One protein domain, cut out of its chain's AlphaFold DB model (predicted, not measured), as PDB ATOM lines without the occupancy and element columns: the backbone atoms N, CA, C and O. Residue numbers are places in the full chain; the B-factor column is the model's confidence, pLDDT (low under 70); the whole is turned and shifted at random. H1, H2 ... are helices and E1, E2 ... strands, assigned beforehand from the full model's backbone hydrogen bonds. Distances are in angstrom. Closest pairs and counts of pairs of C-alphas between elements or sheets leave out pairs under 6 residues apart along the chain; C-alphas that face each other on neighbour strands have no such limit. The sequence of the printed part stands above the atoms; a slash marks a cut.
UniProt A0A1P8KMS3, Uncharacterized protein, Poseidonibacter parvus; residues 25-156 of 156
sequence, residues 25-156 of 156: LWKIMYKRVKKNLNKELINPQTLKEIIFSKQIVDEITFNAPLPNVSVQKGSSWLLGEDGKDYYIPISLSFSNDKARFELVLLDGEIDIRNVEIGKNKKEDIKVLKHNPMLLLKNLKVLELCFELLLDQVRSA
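This is residues 25 to 156 of the 156 residues of an uncharacterized protein of Poseidonibacter parvus (UniProt A0A1P8KMS3). A strongly twisted six-stranded sheet has two helices, H2 and H3, lying across its strands on one face, with H1 by its E7 and E8 end. The hairpin of E3 and E4 reaches away from this body as an arm, set in the chain between the inner strands E2 and E5. The printed part has 132 residues, with three named helices and eight named strands in the order H1 H2 E1 E2 E3 E4 E5 E6 E7 E8 H3. The large sheet, E1 - E2 - E5 - E6 - E7 - E8, is antiparallel throughout; the class is mixed, helices and strands. The whole is compact, with a radius of gyration of the C-alphas of 14.8 A, and spans 44 by 38 by 30 A.

In the large sheet, E5, residues 90 to 95, and E6, residues 100 to 106, form a hairpin, with N 92 and O 103 at 2.9 A. E7, residues 109 to 115, is antiparallel to E6, with N 104 and O 111 at 2.9 A. E8, residues 130 to 132, is an edge strand beside E7, with N 114 and O 131 at 2.8 A. E5 to E8 make a meander, each strand the antiparallel neighbour of the one before. On the other side of E5 is E2, residues 68 to 72, with N 70 and O 93 at 3.0 A. The other edge strand is E1, residues 59 to 61, with N 69 and O 60 at 2.8 A across to E2. H3, residues 136 to 154, runs across the strands at a height over the sheet of 9.6 A; its closest C-alphas to E6 are Leu 142 and Phe 101, 7.1 A apart. H2, residues 44 to 51, on the same face, has a height over the sheet of 8.8 A. H2 and H3 touch at Ile 50 and Leu 150, whose C-alphas are the closest, 6.3 A apart, at a steep tilt of 63 degrees. H1, residues 25 to 36, touches H3 with residues 32 to 36 alone, the closest C-alphas being Val 33 and Leu 136 at 5.8 A. With the sheet, H1, H2 and H3 make two layers, helices on one face of a sheet. E3, residues 76 to 79, and E4, residues 85 to 88, pair with N 78 and O 86 at 2.8 A; E4 runs on into E5 at 72 degrees. In H1, H2 and H3 every O i to N i+4 pair is within hydrogen-bond range.

H1 begins at C-alpha 25, (-3.208, -59.861, 13.409), and is 16.7 A long. E6 is 18.9 A long and E7 18.8 A. H3, 26.6 A, ends at C-alpha 154, (14.202, -30.314, -4.527).

The C-alphas farthest apart, those of Gly 83 and Ser 155, are 44.9 A apart. The printed part has no cut. The link from E7 to E8, residues 116 to 129, is long. Mean pLDDT of the printed part is 83.2; residue 80, residues 85 to 86 and residues 116 to 130 are under 70.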
ATOM      1  N   LEU A  25      -4.522 -59.718  14.037       75.00
ATOM      2  CA  LEU A  25      -3.208 -59.861  13.409       75.00
ATOM      3  C   LEU A  25      -2.914 -58.718  12.427       75.00
ATOM      4  O   LEU A  25      -1.815 -58.169  12.434       75.00
ATOM      5  N   TRP A  26      -3.893 -58.320  11.611       79.56
ATOM      6  CA  TRP A  26      -3.728 -57.195  10.684       79.56
ATOM      7  C   TRP A  26      -3.504 -55.888  11.437       79.56
ATOM      8  O   TRP A  26      -2.624 -55.116  11.061       79.56
ATOM      9  N   LYS A  27      -4.223 -55.688  12.550       77.44
ATOM     10  CA  LYS A  27      -4.024 -54.537  13.438       77.44
ATOM     11  C   LYS A  27      -2.588 -54.455  13.946       77.44
ATOM     12  O   LYS A  27      -1.976 -53.392  13.878       77.44
ATOM     13  N   ILE A  28      -2.030 -55.578  14.397       79.06
ATOM     14  CA  ILE A  28      -0.634 -55.652  14.847       79.06
ATOM     15  C   ILE A  28       0.334 -55.355  13.699       79.06
ATOM     16  O   ILE A  28       1.251 -54.552  13.865       79.06
ATOM     17  N   MET A  29       0.141 -55.981  12.535       82.25
ATOM     18  CA  MET A  29       1.035 -55.806  11.385       82.25
ATOM     19  C   MET A  29       1.033 -54.363  10.872       82.25
ATOM     20  O   MET A  29       2.096 -53.791  10.648       82.25
ATOM     21  N   TYR A  30      -0.137 -53.741  10.765       84.75
ATOM     22  CA  TYR A  30      -0.251 -52.343  10.365       84.75
ATOM     23  C   TYR A  30       0.337 -51.390  11.414       84.75
ATOM     24  O   TYR A  30       1.124 -50.513  11.066       84.75
ATOM     25  N   LYS A  31       0.059 -51.598  12.715       84.94
ATOM     26  CA  LYS A  31       0.704 -50.820  13.794       84.94
ATOM     27  C   LYS A  31       2.229 -50.946  13.730       84.94
ATOM     28  O   LYS A  31       2.936 -49.959  13.928       84.94
ATOM     29  N   ARG A  32       2.751 -52.133  13.396       88.12
ATOM     30  CA  ARG A  32       4.185 -52.350  13.164       88.12
ATOM     31  C   ARG A  32       4.697 -51.534  11.976       88.12
ATOM     32  O   ARG A  32       5.747 -50.919  12.118       88.12
ATOM     33  N   VAL A  33       3.977 -51.494  10.854       88.81
ATOM     34  CA  VAL A  33       4.326 -50.652   9.695       88.81
ATOM     35  C   VAL A  33       4.329 -49.171  10.081       88.81
ATOM     36  O   VAL A  33       5.379 -48.544   9.975       88.81
ATOM     37  N   LYS A  34       3.236 -48.632  10.644       87.69
ATOM     38  CA  LYS A  34       3.174 -47.222  11.087       87.69
ATOM     39  C   LYS A  34       4.283 -46.857  12.083       87.69
ATOM     40  O   LYS A  34       4.796 -45.745  12.037       87.69
ATOM     41  N   LYS A  35       4.666 -47.770  12.986       91.31
ATOM     42  CA  LYS A  35       5.753 -47.536  13.955       91.31
ATOM     43  C   LYS A  35       7.136 -47.458  13.296       91.31
ATOM     44  O   LYS A  35       8.001 -46.777  13.830       91.31
ATOM     45  N   ASN A  36       7.350 -48.181  12.199       94.00
ATOM     46  CA  ASN A  36       8.638 -48.235  11.499       94.00
ATOM     47  C   ASN A  36       8.726 -47.259  10.319       94.00
ATOM     48  O   ASN A  36       9.778 -47.200   9.701       94.00
ATOM     49  N   LEU A  37       7.651 -46.527  10.013       93.75
ATOM     50  CA  LEU A  37       7.667 -45.460   9.018       93.75
ATOM     51  C   LEU A  37       8.708 -44.406   9.402       93.75
ATOM     52  O   LEU A  37       8.653 -43.861  10.510       93.75
ATOM     53  N   ASN A  38       9.602 -44.076   8.475       96.38
ATOM     54  CA  ASN A  38      10.494 -42.936   8.604       96.38
ATOM     55  C   ASN A  38       9.685 -41.631   8.510       96.38
ATOM     56  O   ASN A  38       9.400 -41.136   7.422       96.38
ATOM     57  N   LYS A  39       9.307 -41.078   9.667       94.62
ATOM     58  CA  LYS A  39       8.502 -39.848   9.772       94.62
ATOM     59  C   LYS A  39       9.284 -38.571   9.462       94.62
ATOM     60  O   LYS A  39       8.673 -37.535   9.223       94.62
ATOM     61  N   GLU A  40      10.611 -38.613   9.481       95.94
ATOM     62  CA  GLU A  40      11.418 -37.472   9.037       95.94
ATOM     63  C   GLU A  40      11.351 -37.349   7.512       95.94
ATOM     64  O   GLU A  40      11.192 -36.248   6.988       95.94
ATOM     65  N   LEU A  41      11.360 -38.492   6.817       97.25
ATOM     66  CA  LEU A  41      11.213 -38.574   5.368       97.25
ATOM     67  C   LEU A  41       9.755 -38.398   4.916       97.25
ATOM     68  O   LEU A  41       9.447 -37.474   4.168       97.25
ATOM     69  N   ILE A  42       8.850 -39.275   5.361       96.75
ATOM     70  CA  ILE A  42       7.438 -39.294   4.959       96.75
ATOM     71  C   ILE A  42       6.595 -38.663   6.067       96.75
ATOM     72  O   ILE A  42       6.266 -39.295   7.074       96.75
ATOM     73  N   ASN A  43       6.202 -37.410   5.857       95.75
ATOM     74  CA  ASN A  43       5.299 -36.669   6.729       95.75
ATOM     75  C   ASN A  43       4.389 -35.746   5.902       95.75
ATOM     76  O   ASN A  43       4.605 -35.567   4.701       95.75
ATOM     77  N   PRO A  44       3.341 -35.160   6.509       94.50
ATOM     78  CA  PRO A  44       2.401 -34.315   5.781       94.50
ATOM     79  C   PRO A  44       3.057 -33.151   5.034       94.50
ATOM     80  O   PRO A  44       2.536 -32.732   4.006       94.50
ATOM     81  N   GLN A  45       4.172 -32.614   5.535       95.56
ATOM     82  CA  GLN A  45       4.863 -31.499   4.898       95.56
ATOM     83  C   GLN A  45       5.610 -31.953   3.642       95.56
ATOM     84  O   GLN A  45       5.380 -31.381   2.580       95.56
ATOM     85  N   THR A  46       6.426 -33.005   3.729       96.94
ATOM     86  CA  THR A  46       7.165 -33.539   2.571       96.94
ATOM     87  C   THR A  46       6.230 -34.131   1.520       96.94
ATOM     88  O   THR A  46       6.456 -33.970   0.324       96.94
ATOM     89  N   LEU A  47       5.118 -34.743   1.935       96.00
ATOM     90  CA  LEU A  47       4.095 -35.219   1.004       96.00
ATOM     91  C   LEU A  47       3.453 -34.055   0.233       96.00
ATOM     92  O   LEU A  47       3.313 -34.130  -0.986       96.00
ATOM     93  N   LYS A  48       3.091 -32.965   0.922       93.94
ATOM     94  CA  LYS A  48       2.555 -31.753   0.279       93.94
ATOM     95  C   LYS A  48       3.573 -31.100  -0.652       93.94
ATOM     96  O   LYS A  48       3.182 -30.628  -1.713       93.94
ATOM     97  N   GLU A  49       4.846 -31.081  -0.266       95.06
ATOM     98  CA  GLU A  49       5.940 -30.550  -1.086       95.06
ATOM     99  C   GLU A  49       5.990 -31.233  -2.458       95.06
ATOM    100  O   GLU A  49       6.027 -30.551  -3.479       95.06
ATOM    101  N   ILE A  50       5.877 -32.564  -2.490       95.00
ATOM    102  CA  ILE A  50       5.801 -33.335  -3.737       95.00
ATOM    103  C   ILE A  50       4.490 -33.044  -4.480       95.00
ATOM    104  O   ILE A  50       4.514 -32.615  -5.632       95.00
ATOM    105  N   ILE A  51       3.336 -33.255  -3.835       93.31
ATOM    106  CA  ILE A  51       2.014 -33.186  -4.487       93.31
ATOM    107  C   ILE A  51       1.756 -31.812  -5.122       93.31
ATOM    108  O   ILE A  51       1.202 -31.723  -6.219       93.31
ATOM    109  N   PHE A  52       2.153 -30.738  -4.439       92.06
ATOM    110  CA  PHE A  52       1.927 -29.365  -4.888       92.06
ATOM    111  C   PHE A  52       3.139 -28.750  -5.595       92.06
ATOM    112  O   PHE A  52       3.114 -27.558  -5.915       92.06
ATOM    113  N   SER A  53       4.177 -29.542  -5.886       91.25
ATOM    114  CA  SER A  53       5.280 -29.089  -6.728       91.25
ATOM    115  C   SER A  53       4.765 -28.695  -8.113       91.25
ATOM    116  O   SER A  53       3.975 -29.405  -8.741       91.25
ATOM    117  N   LYS A  54       5.247 -27.556  -8.623       85.88
ATOM    118  CA  LYS A  54       4.944 -27.091  -9.987       85.88
ATOM    119  C   LYS A  54       5.543 -27.998 -11.063       85.88
ATOM    120  O   LYS A  54       5.098 -27.950 -12.203       85.88
ATOM    121  N   GLN A  55       6.558 -28.782 -10.707       80.88
ATOM    122  CA  GLN A  55       7.288 -29.653 -11.626       80.88
ATOM    123  C   GLN A  55       6.577 -30.990 -11.844       80.88
ATOM    124  O   GLN A  55       6.798 -31.645 -12.859       80.88
ATOM    125  N   ILE A  56       5.727 -31.398 -10.899       80.38
ATOM    126  CA  ILE A  56       5.023 -32.672 -10.965       80.38
ATOM    127  C   ILE A  56       3.660 -32.459 -11.620       80.38
ATOM    128  O   ILE A  56       2.788 -31.760 -11.097       80.38
ATOM    129  N   VAL A  57       3.484 -33.080 -12.782       81.94
ATOM    130  CA  VAL A  57       2.176 -33.296 -13.413       81.94
ATOM    131  C   VAL A  57       1.495 -34.522 -12.793       81.94
ATOM    132  O   VAL A  57       2.127 -35.270 -12.051       81.94
ATOM    133  N   ASP A  58       0.206 -34.719 -13.065       84.69
ATOM    134  CA  ASP A  58      -0.605 -35.738 -12.378       84.69
ATOM    135  C   ASP A  58      -0.077 -37.172 -12.560       84.69
ATOM    136  O   ASP A  58      -0.304 -38.018 -11.697       84.69
ATOM    137  N   GLU A  59       0.681 -37.440 -13.627       88.62
ATOM    138  CA  GLU A  59       1.363 -38.713 -13.862       88.62
ATOM    139  C   GLU A  59       2.806 -38.489 -14.324       88.62
ATOM    140  O   GLU A  59       3.048 -37.780 -15.301       88.62
ATOM    141  N   ILE A  60       3.775 -39.115 -13.652       91.19
ATOM    142  CA  ILE A  60       5.193 -39.051 -14.034       91.19
ATOM    143  C   ILE A  60       5.850 -40.427 -13.951       91.19
ATOM    144  O   ILE A  60       5.412 -41.313 -13.213       91.19
ATOM    145  N   THR A  61       6.950 -40.585 -14.679       90.62
ATOM    146  CA  THR A  61       7.805 -41.769 -14.594       90.62
ATOM    147  C   THR A  61       9.224 -41.359 -14.237       90.62
ATOM    148  O   THR A  61       9.744 -40.381 -14.771       90.62
ATOM    149  N   PHE A  62       9.861 -42.111 -13.344       89.56
ATOM    150  CA  PHE A  62      11.230 -41.858 -12.901       89.56
ATOM    151  C   PHE A  62      11.978 -43.171 -12.630       89.56
ATOM    152  O   PHE A  62      11.395 -44.258 -12.649       89.56
ATOM    153  N   ASN A  63      13.295 -43.091 -12.423       91.31
ATOM    154  CA  ASN A  63      14.135 -44.271 -12.222       91.31
ATOM    155  C   ASN A  63      14.053 -44.777 -10.771       91.31
ATOM    156  O   ASN A  63      14.846 -44.376  -9.922       91.31
ATOM    157  N   ALA A  64      13.091 -45.660 -10.498       93.19
ATOM    158  CA  ALA A  64      12.875 -46.262  -9.184       93.19
ATOM    159  C   ALA A  64      12.246 -47.668  -9.283       93.19
ATOM    160  O   ALA A  64      11.713 -48.035 -10.333       93.19
ATOM    161  N   PRO A  65      12.244 -48.464  -8.192       93.75
ATOM    162  CA  PRO A  65      11.582 -49.777  -8.164       93.75
ATOM    163  C   PRO A  65      10.081 -49.748  -8.511       93.75
ATOM    164  O   PRO A  65       9.533 -50.733  -9.018       93.75
ATOM    165  N   LEU A  66       9.419 -48.628  -8.211       94.44
ATOM    166  CA  LEU A  66       8.034 -48.322  -8.566       94.44
ATOM    167  C   LEU A  66       8.043 -47.048  -9.423       94.44
ATOM    168  O   LEU A  66       7.876 -45.953  -8.886       94.44
ATOM    169  N   PRO A  67       8.319 -47.173 -10.730       93.56
ATOM    170  CA  PRO A  67       8.680 -46.036 -11.563       93.56
ATOM    171  C   PRO A  67       7.486 -45.146 -11.905       93.56
ATOM    172  O   PRO A  67       7.696 -43.986 -12.230       93.56
ATOM    173  N   ASN A  68       6.251 -45.654 -11.848       94.62
ATOM    174  CA  ASN A  68       5.064 -44.885 -12.210       94.62
ATOM    175  C   ASN A  68       4.508 -44.170 -10.983       94.62
ATOM    176  O   ASN A  68       4.114 -44.828 -10.014       94.62
ATOM    177  N   VAL A  69       4.420 -42.848 -11.049       94.44
ATOM    178  CA  VAL A  69       3.845 -42.009 -10.001       94.44
ATOM    179  C   VAL A  69       2.547 -41.403 -10.502       94.44
ATOM    180  O   VAL A  69       2.502 -40.884 -11.613       94.44
ATOM    181  N   SER A  70       1.515 -41.434  -9.667       92.38
ATOM    182  CA  SER A  70       0.270 -40.705  -9.907       92.38
ATOM    183  C   SER A  70      -0.081 -39.854  -8.691       92.38
ATOM    184  O   SER A  70       0.042 -40.318  -7.551       92.38
ATOM    185  N   VAL A  71      -0.487 -38.610  -8.944       92.12
ATOM    186  CA  VAL A  71      -0.761 -37.576  -7.945       92.12
ATOM    187  C   VAL A  71      -2.218 -37.139  -8.016       92.12
ATOM    188  O   VAL A  71      -2.700 -36.704  -9.055       92.12
ATOM    189  N   GLN A  72      -2.893 -37.161  -6.869       88.94
ATOM    190  CA  GLN A  72      -4.232 -36.615  -6.683       88.94
ATOM    191  C   GLN A  72      -4.128 -35.337  -5.839       88.94
ATOM    192  O   GLN A  72      -4.034 -35.392  -4.614       88.94
ATOM    193  N   LYS A  73      -4.108 -34.166  -6.491       85.94
ATOM    194  CA  LYS A  73      -3.827 -32.864  -5.838       85.94
ATOM    195  C   LYS A  73      -4.988 -32.286  -5.026       85.94
ATOM    196  O   LYS A  73      -4.783 -31.390  -4.212       85.94
ATOM    197  N   GLY A  74      -6.202 -32.772  -5.243       82.44
ATOM    198  CA  GLY A  74      -7.402 -32.309  -4.552       82.44
ATOM    199  C   GLY A  74      -8.282 -33.475  -4.149       82.44
ATOM    200  O   GLY A  74      -8.165 -34.562  -4.707       82.44
ATOM    201  N   SER A  75      -9.175 -33.250  -3.192       80.81
ATOM    202  CA  SER A  75     -10.208 -34.230  -2.899       80.81
ATOM    203  C   SER A  75     -11.419 -34.050  -3.809       80.81
ATOM    204  O   SER A  75     -11.776 -32.931  -4.180       80.81
ATOM    205  N   SER A  76     -12.053 -35.155  -4.189       77.19
ATOM    206  CA  SER A  76     -13.238 -35.148  -5.047       77.19
ATOM    207  C   SER A  76     -14.240 -36.222  -4.636       77.19
ATOM    208  O   SER A  76     -13.935 -37.121  -3.851       77.19
ATOM    209  N   TRP A  77     -15.461 -36.099  -5.151       76.81
ATOM    210  CA  TRP A  77     -16.508 -37.105  -5.011       76.81
ATOM    211  C   TRP A  77     -16.824 -37.699  -6.382       76.81
ATOM    212  O   TRP A  77     -16.921 -36.967  -7.368       76.81
ATOM    213  N   LEU A  78     -16.980 -39.018  -6.438       71.94
ATOM    214  CA  LEU A  78     -17.324 -39.784  -7.630       71.94
ATOM    215  C   LEU A  78     -18.606 -40.573  -7.365       71.94
ATOM    216  O   LEU A  78     -18.656 -41.345  -6.413       71.94
ATOM    217  N   LEU A  79     -19.610 -40.430  -8.229       74.81
ATOM    218  CA  LEU A  79     -20.786 -41.299  -8.224       74.81
ATOM    219  C   LEU A  79     -20.472 -42.552  -9.050       74.81
ATOM    220  O   LEU A  79     -20.247 -42.458 -10.256       74.81
ATOM    221  N   GLY A  80     -20.415 -43.714  -8.403       68.62
ATOM    222  CA  GLY A  80     -20.179 -44.985  -9.086       68.62
ATOM    223  C   GLY A  80     -21.426 -45.530  -9.777       68.62
ATOM    224  O   GLY A  80     -22.552 -45.113  -9.509       68.62
ATOM    225  N   GLU A  81     -21.228 -46.523 -10.646       70.50
ATOM    226  CA  GLU A  81     -22.318 -47.191 -11.378       70.50
ATOM    227  C   GLU A  81     -23.307 -47.930 -10.464       70.50
ATOM    228  O   GLU A  81     -24.444 -48.192 -10.849       70.50
ATOM    229  N   ASP A  82     -22.899 -48.243  -9.234       72.75
ATOM    230  CA  ASP A  82     -23.771 -48.808  -8.204       72.75
ATOM    231  C   ASP A  82     -24.625 -47.746  -7.481       72.75
ATOM    232  O   ASP A  82     -25.308 -48.062  -6.502       72.75
ATOM    233  N   GLY A  83     -24.586 -46.496  -7.959       74.81
ATOM    234  CA  GLY A  83     -25.319 -45.357  -7.415       74.81
ATOM    235  C   GLY A  83     -24.774 -44.856  -6.080       74.81
ATOM    236  O   GLY A  83     -25.486 -44.141  -5.375       74.81
ATOM    237  N   LYS A  84     -23.554 -45.252  -5.692       70.25
ATOM    238  CA  LYS A  84     -22.922 -44.804  -4.446       70.25
ATOM    239  C   LYS A  84     -21.911 -43.697  -4.690       70.25
ATOM    240  O   LYS A  84     -21.164 -43.728  -5.663       70.25
ATOM    241  N   ASP A  85     -21.846 -42.775  -3.737       65.81
ATOM    242  CA  ASP A  85     -20.823 -41.740  -3.702       65.81
ATOM    243  C   ASP A  85     -19.531 -42.264  -3.076       65.81
ATOM    244  O   ASP A  85     -19.522 -42.886  -2.006       65.81
ATOM    245  N   TYR A  86     -18.421 -41.946  -3.727       68.19
ATOM    246  CA  TYR A  86     -17.075 -42.309  -3.330       68.19
ATOM    247  C   TYR A  86     -16.227 -41.060  -3.155       68.19
ATOM    248  O   TYR A  86     -16.123 -40.242  -4.061       68.19
ATOM    249  N   TYR A  87     -15.585 -40.934  -1.998       74.06
ATOM    250  CA  TYR A  87     -14.635 -39.858  -1.749       74.06
ATOM    251  C   TYR A  87     -13.232 -40.277  -2.187       74.06
ATOM    252  O   TYR A  87     -12.726 -41.319  -1.766       74.06
ATOM    253  N   ILE A  88     -12.606 -39.443  -3.008       77.94
ATOM    254  CA  ILE A  88     -11.238 -39.598  -3.484       77.94
ATOM    255  C   ILE A  88     -10.382 -38.568  -2.733       77.94
ATOM    256  O   ILE A  88     -10.576 -37.366  -2.924       77.94
ATOM    257  N   PRO A  89      -9.481 -38.999  -1.837       82.62
ATOM    258  CA  PRO A  89      -8.642 -38.104  -1.046       82.62
ATOM    259  C   PRO A  89      -7.423 -37.597  -1.823       82.62
ATOM    260  O   PRO A  89      -7.058 -38.149  -2.854       82.62
ATOM    261  N   ILE A  90      -6.739 -36.595  -1.264       87.81
ATOM    262  CA  ILE A  90      -5.407 -36.192  -1.729       87.81
ATOM    263  C   ILE A  90      -4.440 -37.358  -1.513       87.81
ATOM    264  O   ILE A  90      -4.329 -37.879  -0.395       87.81
ATOM    265  N   SER A  91      -3.724 -37.756  -2.559       90.75
ATOM    266  CA  SER A  91      -2.809 -38.890  -2.482       90.75
ATOM    267  C   SER A  91      -1.645 -38.816  -3.466       90.75
ATOM    268  O   SER A  91      -1.659 -38.084  -4.456       90.75
ATOM    269  N   LEU A  92      -0.610 -39.589  -3.149       95.00
ATOM    270  CA  LEU A  92       0.550 -39.858  -3.988       95.00
ATOM    271  C   LEU A  92       0.689 -41.372  -4.099       95.00
ATOM    272  O   LEU A  92       0.784 -42.062  -3.082       95.00
ATOM    273  N   SER A  93       0.717 -41.903  -5.315       93.75
ATOM    274  CA  SER A  93       0.861 -43.340  -5.536       93.75
ATOM    275  C   SER A  93       2.092 -43.678  -6.355       93.75
ATOM    276  O   SER A  93       2.428 -42.959  -7.286       93.75
ATOM    277  N   PHE A  94       2.735 -44.789  -6.001       95.44
ATOM    278  CA  PHE A  94       3.886 -45.369  -6.687       95.44
ATOM    279  C   PHE A  94       3.514 -46.763  -7.172       95.44
ATOM    280  O   PHE A  94       2.982 -47.566  -6.399       95.44
ATOM    281  N   SER A  95       3.786 -47.081  -8.433       93.81
ATOM    282  CA  SER A  95       3.406 -48.368  -9.004       93.81
ATOM    283  C   SER A  95       4.359 -48.902 -10.067       93.81
ATOM    284  O   SER A  95       5.147 -48.178 -10.673       93.81
ATOM    285  N   ASN A  96       4.258 -50.208 -10.293       90.19
ATOM    286  CA  ASN A  96       4.775 -50.919 -11.455       90.19
ATOM    287  C   ASN A  96       3.716 -51.922 -11.954       90.19
ATOM    288  O   ASN A  96       2.555 -51.869 -11.555       90.19
ATOM    289  N   ASP A  97       4.112 -52.853 -12.818       84.19
ATOM    290  CA  ASP A  97       3.252 -53.911 -13.359       84.19
ATOM    291  C   ASP A  97       2.744 -54.920 -12.307       84.19
ATOM    292  O   ASP A  97       1.825 -55.693 -12.580       84.19
ATOM    293  N   LYS A  98       3.337 -54.937 -11.108       84.00
ATOM    294  CA  LYS A  98       3.095 -55.939 -10.056       84.00
ATOM    295  C   LYS A  98       2.489 -55.370  -8.781       84.00
ATOM    296  O   LYS A  98       1.805 -56.101  -8.066       84.00
ATOM    297  N   ALA A  99       2.785 -54.122  -8.442       86.69
ATOM    298  CA  ALA A  99       2.417 -53.521  -7.170       86.69
ATOM    299  C   ALA A  99       2.094 -52.038  -7.323       86.69
ATOM    300  O   ALA A  99       2.736 -51.332  -8.099       86.69
ATOM    301  N   ARG A 100       1.131 -51.565  -6.528       89.31
ATOM    302  CA  ARG A 100       0.841 -50.147  -6.325       89.31
ATOM    303  C   ARG A 100       0.732 -49.865  -4.834       89.31
ATOM    304  O   ARG A 100       0.018 -50.565  -4.114       89.31
ATOM    305  N   PHE A 101       1.439 -48.838  -4.389       91.94
ATOM    306  CA  PHE A 101       1.354 -48.301  -3.039       91.94
ATOM    307  C   PHE A 101       0.849 -46.868  -3.097       91.94
ATOM    308  O   PHE A 101       1.143 -46.143  -4.046       91.94
ATOM    309  N   GLU A 102       0.090 -46.468  -2.090       90.44
ATOM    310  CA  GLU A 102      -0.499 -45.137  -2.012       90.44
ATOM    311  C   GLU A 102      -0.252 -44.532  -0.629       90.44
ATOM    312  O   GLU A 102      -0.436 -45.189   0.399       90.44
ATOM    313  N   LEU A 103       0.190 -43.278  -0.632       93.38
ATOM    314  CA  LEU A 103       0.283 -42.391   0.517       93.38
ATOM    315  C   LEU A 103      -0.902 -41.437   0.449       93.38
ATOM    316  O   LEU A 103      -1.000 -40.631  -0.475       93.38
ATOM    317  N   VAL A 104      -1.800 -41.534   1.420       90.06
ATOM    318  CA  VAL A 104      -3.026 -40.740   1.458       90.06
ATOM    319  C   VAL A 104      -2.947 -39.734   2.593       90.06
ATOM    320  O   VAL A 104      -2.646 -40.110   3.726       90.06
ATOM    321  N   LEU A 105      -3.245 -38.471   2.293       86.19
ATOM    322  CA  LEU A 105      -3.323 -37.404   3.283       86.19
ATOM    323  C   LEU A 105      -4.776 -37.230   3.750       86.19
ATOM    324  O   LEU A 105      -5.626 -36.763   2.990       86.19
ATOM    325  N   LEU A 106      -5.052 -37.583   5.005       80.31
ATOM    326  CA  LEU A 106      -6.371 -37.472   5.639       80.31
ATOM    327  C   LEU A 106      -6.213 -36.829   7.008       80.31
ATOM    328  O   LEU A 106      -5.408 -37.299   7.804       80.31
ATOM    329  N   ASP A 107      -6.952 -35.753   7.273       76.50
ATOM    330  CA  ASP A 107      -6.980 -35.071   8.577       76.50
ATOM    331  C   ASP A 107      -5.587 -34.732   9.143       76.50
ATOM    332  O   ASP A 107      -5.339 -34.757  10.344       76.50
ATOM    333  N   GLY A 108      -4.642 -34.408   8.254       76.75
ATOM    334  CA  GLY A 108      -3.260 -34.101   8.630       76.75
ATOM    335  C   GLY A 108      -2.397 -35.325   8.956       76.75
ATOM    336  O   GLY A 108      -1.224 -35.151   9.275       76.75
ATOM    337  N   GLU A 109      -2.919 -36.542   8.821       84.00
ATOM    338  CA  GLU A 109      -2.172 -37.792   8.923       84.00
ATOM    339  C   GLU A 109      -1.899 -38.428   7.557       84.00
ATOM    340  O   GLU A 109      -2.620 -38.224   6.579       84.00
ATOM    341  N   ILE A 110      -0.849 -39.252   7.519       87.62
ATOM    342  CA  ILE A 110      -0.549 -40.122   6.384       87.62
ATOM    343  C   ILE A 110      -1.057 -41.532   6.681       87.62
ATOM    344  O   ILE A 110      -0.676 -42.163   7.677       87.62
ATOM    345  N   ASP A 111      -1.890 -42.031   5.776       87.12
ATOM    346  CA  ASP A 111      -2.271 -43.434   5.682       87.12
ATOM    347  C   ASP A 111      -1.534 -44.104   4.513       87.12
ATOM    348  O   ASP A 111      -1.326 -43.496   3.462       87.12
ATOM    349  N   ILE A 112      -1.110 -45.356   4.708       88.94
ATOM    350  CA  ILE A 112      -0.275 -46.098   3.756       88.94
ATOM    351  C   ILE A 112      -1.014 -47.347   3.303       88.94
ATOM    352  O   ILE A 112      -1.328 -48.239   4.104       88.94
ATOM    353  N   ARG A 113      -1.233 -47.439   1.995       86.62
ATOM    354  CA  ARG A 113      -2.099 -48.445   1.386       86.62
ATOM    355  C   ARG A 113      -1.362 -49.275   0.348       86.62
ATOM    356  O   ARG A 113      -0.508 -48.784  -0.384       86.62
ATOM    357  N   ASN A 114      -1.744 -50.543   0.271       80.31
ATOM    358  CA  ASN A 114      -1.496 -51.431  -0.851       80.31
ATOM    359  C   ASN A 114      -2.740 -51.432  -1.744       80.31
ATOM    360  O   ASN A 114      -3.843 -51.694  -1.260       80.31
ATOM    361  N   VAL A 115      -2.564 -51.217  -3.041       71.88
ATOM    362  CA  VAL A 115      -3.640 -51.336  -4.028       71.88
ATOM    363  C   VAL A 115      -3.417 -52.617  -4.822       71.88
ATOM    364  O   VAL A 115      -2.323 -52.859  -5.341       71.88
ATOM    365  N   GLU A 116      -4.435 -53.472  -4.883       64.88
ATOM    366  CA  GLU A 116      -4.367 -54.703  -5.667       64.88
ATOM    367  C   GLU A 116      -4.432 -54.370  -7.161       64.88
ATOM    368  O   GLU A 116      -5.442 -53.873  -7.655       64.88
ATOM    369  N   ILE A 117      -3.357 -54.665  -7.896       62.94
ATOM    370  CA  ILE A 117      -3.359 -54.585  -9.359       62.94
ATOM    371  C   ILE A 117      -3.943 -55.900  -9.890       62.94
ATOM    372  O   ILE A 117      -3.251 -56.912 -10.014       62.94
ATOM    373  N   GLY A 118      -5.253 -55.920 -10.136       55.09
ATOM    374  CA  GLY A 118      -5.936 -57.079 -10.713       55.09
ATOM    375  C   GLY A 118      -5.539 -57.323 -12.175       55.09
ATOM    376  O   GLY A 118      -5.362 -56.389 -12.948       55.09
ATOM    377  N   LYS A 119      -5.449 -58.596 -12.591       46.72
ATOM    378  CA  LYS A 119      -5.195 -58.987 -13.998       46.72
ATOM    379  C   LYS A 119      -6.417 -58.832 -14.920       46.72
ATOM    380  O   LYS A 119      -6.275 -58.927 -16.136       46.72
ATOM    381  N   ASN A 120      -7.606 -58.594 -14.364       46.84
ATOM    382  CA  ASN A 120      -8.861 -58.534 -15.111       46.84
ATOM    383  C   ASN A 120      -9.357 -57.085 -15.249       46.84
ATOM    384  O   ASN A 120     -10.163 -56.629 -14.444       46.84
ATOM    385  N   LYS A 121      -8.950 -56.417 -16.338       46.03
ATOM    386  CA  LYS A 121      -9.379 -55.069 -16.787       46.03
ATOM    387  C   LYS A 121     -10.898 -54.882 -17.014       46.03
ATOM    388  O   LYS A 121     -11.337 -53.883 -17.560       46.03
ATOM    389  N   LYS A 122     -11.731 -55.883 -16.712       41.94
ATOM    390  CA  LYS A 122     -13.201 -55.796 -16.843       41.94
ATOM    391  C   LYS A 122     -13.900 -55.463 -15.526       41.94
ATOM    392  O   LYS A 122     -15.106 -55.258 -15.523       41.94
ATOM    393  N   GLU A 123     -13.158 -55.400 -14.424       43.25
ATOM    394  CA  GLU A 123     -13.668 -54.979 -13.116       43.25
ATOM    395  C   GLU A 123     -13.131 -53.597 -12.718       43.25
ATOM    396  O   GLU A 123     -13.038 -53.292 -11.531       43.25
ATOM    397  N   ASP A 124     -12.826 -52.748 -13.703       39.88
ATOM    398  CA  ASP A 124     -12.306 -51.377 -13.562       39.88
ATOM    399  C   ASP A 124     -13.323 -50.392 -12.931       39.88
ATOM    400  O   ASP A 124     -13.175 -49.183 -13.017       39.88
ATOM    401  N   ILE A 125     -14.346 -50.898 -12.234       42.31
ATOM    402  CA  ILE A 125     -15.236 -50.141 -11.334       42.31
ATOM    403  C   ILE A 125     -14.979 -50.527  -9.861       42.31
ATOM    404  O   ILE A 125     -15.344 -49.800  -8.941       42.31
ATOM    405  N   LYS A 126     -14.225 -51.606  -9.585       44.28
ATOM    406  CA  LYS A 126     -13.683 -51.934  -8.246       44.28
ATOM    407  C   LYS A 126     -12.458 -51.071  -7.875       44.28
ATOM    408  O   LYS A 126     -11.664 -51.469  -7.025       44.28
ATOM    409  N   VAL A 127     -12.309 -49.892  -8.487       46.59
ATOM    410  CA  VAL A 127     -11.109 -49.019  -8.508       46.59
ATOM    411  C   VAL A 127     -10.727 -48.430  -7.147       46.59
ATOM    412  O   VAL A 127      -9.669 -47.832  -6.999       46.59
ATOM    413  N   LEU A 128     -11.528 -48.658  -6.110       52.91
ATOM    414  CA  LEU A 128     -11.316 -48.061  -4.790       52.91
ATOM    415  C   LEU A 128     -10.976 -49.081  -3.701       52.91
ATOM    416  O   LEU A 128     -10.905 -48.725  -2.522       52.91
ATOM    417  N   LYS A 129     -10.743 -50.348  -4.070       57.34
ATOM    418  CA  LYS A 129     -10.300 -51.370  -3.118       57.34
ATOM    419  C   LYS A 129      -8.833 -51.171  -2.767       57.34
ATOM    420  O   LYS A 129      -7.933 -51.443  -3.559       57.34
ATOM    421  N   HIS A 130      -8.612 -50.712  -1.547       66.25
ATOM    422  CA  HIS A 130      -7.297 -50.546  -0.957       66.25
ATOM    423  C   HIS A 130      -7.205 -51.384   0.313       66.25
ATOM    424  O   HIS A 130      -8.154 -51.484   1.089       66.25
ATOM    425  N   ASN A 131      -6.036 -51.972   0.532       73.06
ATOM    426  CA  ASN A 131      -5.706 -52.691   1.749       73.06
ATOM    427  C   ASN A 131      -4.681 -51.885   2.551       73.06
ATOM    428  O   ASN A 131      -3.822 -51.236   1.953       73.06
ATOM    429  N   PRO A 132      -4.693 -51.949   3.891       77.25
ATOM    430  CA  PRO A 132      -3.597 -51.396   4.675       77.25
ATOM    431  C   PRO A 132      -2.265 -52.027   4.249       77.25
ATOM    432  O   PRO A 132      -2.198 -53.215   3.910       77.25
ATOM    433  N   MET A 133      -1.178 -51.259   4.293       84.06
ATOM    434  CA  MET A 133       0.152 -51.835   4.114       84.06
ATOM    435  C   MET A 133       0.551 -52.644   5.355       84.06
ATOM    436  O   MET A 133       0.648 -52.113   6.458       84.06
ATOM    437  N   LEU A 134       0.801 -53.945   5.176       82.25
ATOM    438  CA  LEU A 134       1.071 -54.873   6.288       82.25
ATOM    439  C   LEU A 134       2.536 -55.328   6.385       82.25
ATOM    440  O   LEU A 134       2.941 -55.882   7.406       82.25
ATOM    441  N   LEU A 135       3.343 -55.128   5.335       85.12
ATOM    442  CA  LEU A 135       4.687 -55.705   5.228       85.12
ATOM    443  C   LEU A 135       5.776 -54.628   5.243       85.12
ATOM    444  O   LEU A 135       5.828 -53.783   4.355       85.12
ATOM    445  N   LEU A 136       6.727 -54.740   6.177       89.12
ATOM    446  CA  LEU A 136       7.868 -53.817   6.286       89.12
ATOM    447  C   LEU A 136       8.767 -53.793   5.041       89.12
ATOM    448  O   LEU A 136       9.387 -52.779   4.753       89.12
ATOM    449  N   LYS A 137       8.843 -54.896   4.287       90.38
ATOM    450  CA  LYS A 137       9.608 -54.917   3.031       90.38
ATOM    451  C   LYS A 137       9.017 -53.962   1.987       90.38
ATOM    452  O   LYS A 137       9.772 -53.339   1.257       90.38
ATOM    453  N   ASN A 138       7.688 -53.827   1.951       91.25
ATOM    454  CA  ASN A 138       7.007 -52.916   1.033       91.25
ATOM    455  C   ASN A 138       7.209 -51.468   1.487       91.25
ATOM    456  O   ASN A 138       7.458 -50.610   0.651       91.25
ATOM    457  N   LEU A 139       7.176 -51.232   2.804       92.88
ATOM    458  CA  LEU A 139       7.461 -49.924   3.392       92.88
ATOM    459  C   LEU A 139       8.843 -49.409   2.969       92.88
ATOM    460  O   LEU A 139       8.937 -48.300   2.469       92.88
ATOM    461  N   LYS A 140       9.888 -50.240   3.064       94.88
ATOM    462  CA  LYS A 140      11.245 -49.852   2.639       94.88
ATOM    463  C   LYS A 140      11.332 -49.483   1.155       94.88
ATOM    464  O   LYS A 140      12.054 -48.565   0.789       94.88
ATOM    465  N   VAL A 141      10.613 -50.210   0.296       95.00
ATOM    466  CA  VAL A 141      10.555 -49.895  -1.140       95.00
ATOM    467  C   VAL A 141       9.842 -48.563  -1.368       95.00
ATOM    468  O   VAL A 141      10.308 -47.759  -2.168       95.00
ATOM    469  N   LEU A 142       8.736 -48.324  -0.658       96.00
ATOM    470  CA  LEU A 142       7.995 -47.066  -0.718       96.00
ATOM    471  C   LEU A 142       8.843 -45.882  -0.238       96.00
ATOM    472  O   LEU A 142       8.868 -44.862  -0.914       96.00
ATOM    473  N   GLU A 143       9.556 -46.029   0.879       97.12
ATOM    474  CA  GLU A 143      10.459 -45.004   1.422       97.12
ATOM    475  C   GLU A 143      11.548 -44.631   0.417       97.12
ATOM    476  O   GLU A 143      11.716 -43.452   0.130       97.12
ATOM    477  N   LEU A 144      12.195 -45.620  -0.207       97.56
ATOM    478  CA  LEU A 144      13.184 -45.367  -1.256       97.56
ATOM    479  C   LEU A 144      12.582 -44.616  -2.455       97.56
ATOM    480  O   LEU A 144      13.183 -43.678  -2.967       97.56
ATOM    481  N   CYS A 145      11.397 -45.019  -2.922       97.31
ATOM    482  CA  CYS A 145      10.743 -44.339  -4.047       97.31
ATOM    483  C   CYS A 145      10.356 -42.898  -3.690       97.31
ATOM    484  O   CYS A 145      10.479 -42.005  -4.524       97.31
ATOM    485  N   PHE A 146       9.904 -42.674  -2.455       97.62
ATOM    486  CA  PHE A 146       9.550 -41.353  -1.956       97.62
ATOM    487  C   PHE A 146      10.771 -40.438  -1.844       97.62
ATOM    488  O   PHE A 146      10.701 -39.300  -2.291       97.62
ATOM    489  N   GLU A 147      11.877 -40.935  -1.289       97.62
ATOM    490  CA  GLU A 147      13.148 -40.206  -1.178       97.62
ATOM    491  C   GLU A 147      13.655 -39.761  -2.549       97.62
ATOM    492  O   GLU A 147      13.849 -38.570  -2.773       97.62
ATOM    493  N   LEU A 148      13.741 -40.693  -3.500       96.50
ATOM    494  CA  LEU A 148      14.173 -40.397  -4.866       96.50
ATOM    495  C   LEU A 148      13.291 -39.336  -5.545       96.50
ATOM    496  O   LEU A 148      13.803 -38.461  -6.244       96.50
ATOM    497  N   LEU A 149      11.971 -39.396  -5.342       95.69
ATOM    498  CA  LEU A 149      11.057 -38.399  -5.898       95.69
ATOM    499  C   LEU A 149      11.202 -37.035  -5.206       95.69
ATOM    500  O   LEU A 149      11.173 -36.002  -5.872       95.69
ATOM    501  N   LEU A 150      11.359 -37.020  -3.882       95.88
ATOM    502  CA  LEU A 150      11.553 -35.793  -3.112       95.88
ATOM    503  C   LEU A 150      12.849 -35.081  -3.516       95.88
ATOM    504  O   LEU A 150      12.843 -33.866  -3.716       95.88
ATOM    505  N   ASP A 151      13.936 -35.829  -3.691       94.62
ATOM    506  CA  ASP A 151      15.219 -35.294  -4.148       94.62
ATOM    507  C   ASP A 151      15.107 -34.700  -5.551       94.62
ATOM    508  O   ASP A 151      15.647 -33.623  -5.810       94.62
ATOM    509  N   GLN A 152      14.357 -35.353  -6.444       92.12
ATOM    510  CA  GLN A 152      14.088 -34.833  -7.781       92.12
ATOM    511  C   GLN A 152      13.316 -33.505  -7.735       92.12
ATOM    512  O   GLN A 152      13.654 -32.593  -8.485       92.12
ATOM    513  N   VAL A 153      12.322 -33.374  -6.848       92.88
ATOM    514  CA  VAL A 153      11.555 -32.127  -6.654       92.88
ATOM    515  C   VAL A 153      12.420 -30.998  -6.097       92.88
ATOM    516  O   VAL A 153      12.240 -29.842  -6.465       92.88
ATOM    517  N   ARG A 154      13.348 -31.312  -5.191       93.44
ATOM    518  CA  ARG A 154      14.202 -30.314  -4.527       93.44
ATOM    519  C   ARG A 154      15.402 -29.877  -5.355       93.44
ATOM    520  O   ARG A 154      15.943 -28.802  -5.114       93.44
ATOM    521  N   SER A 155      15.845 -30.725  -6.277       88.19
ATOM    522  CA  SER A 155      17.039 -30.490  -7.096       88.19
ATOM    523  C   SER A 155      16.742 -29.796  -8.428       88.19
ATOM    524  O   SER A 155      17.677 -29.506  -9.174       88.19
ATOM    525  N   ALA A 156      15.469 -29.568  -8.745       71.31
ATOM    526  CA  ALA A 156      15.003 -28.918  -9.968       71.31
ATOM    527  C   ALA A 156      14.561 -27.474  -9.701       71.31
ATOM    528  O   ALA A 156      14.696 -26.644 -10.626       71.31
TER     529      ALA A 156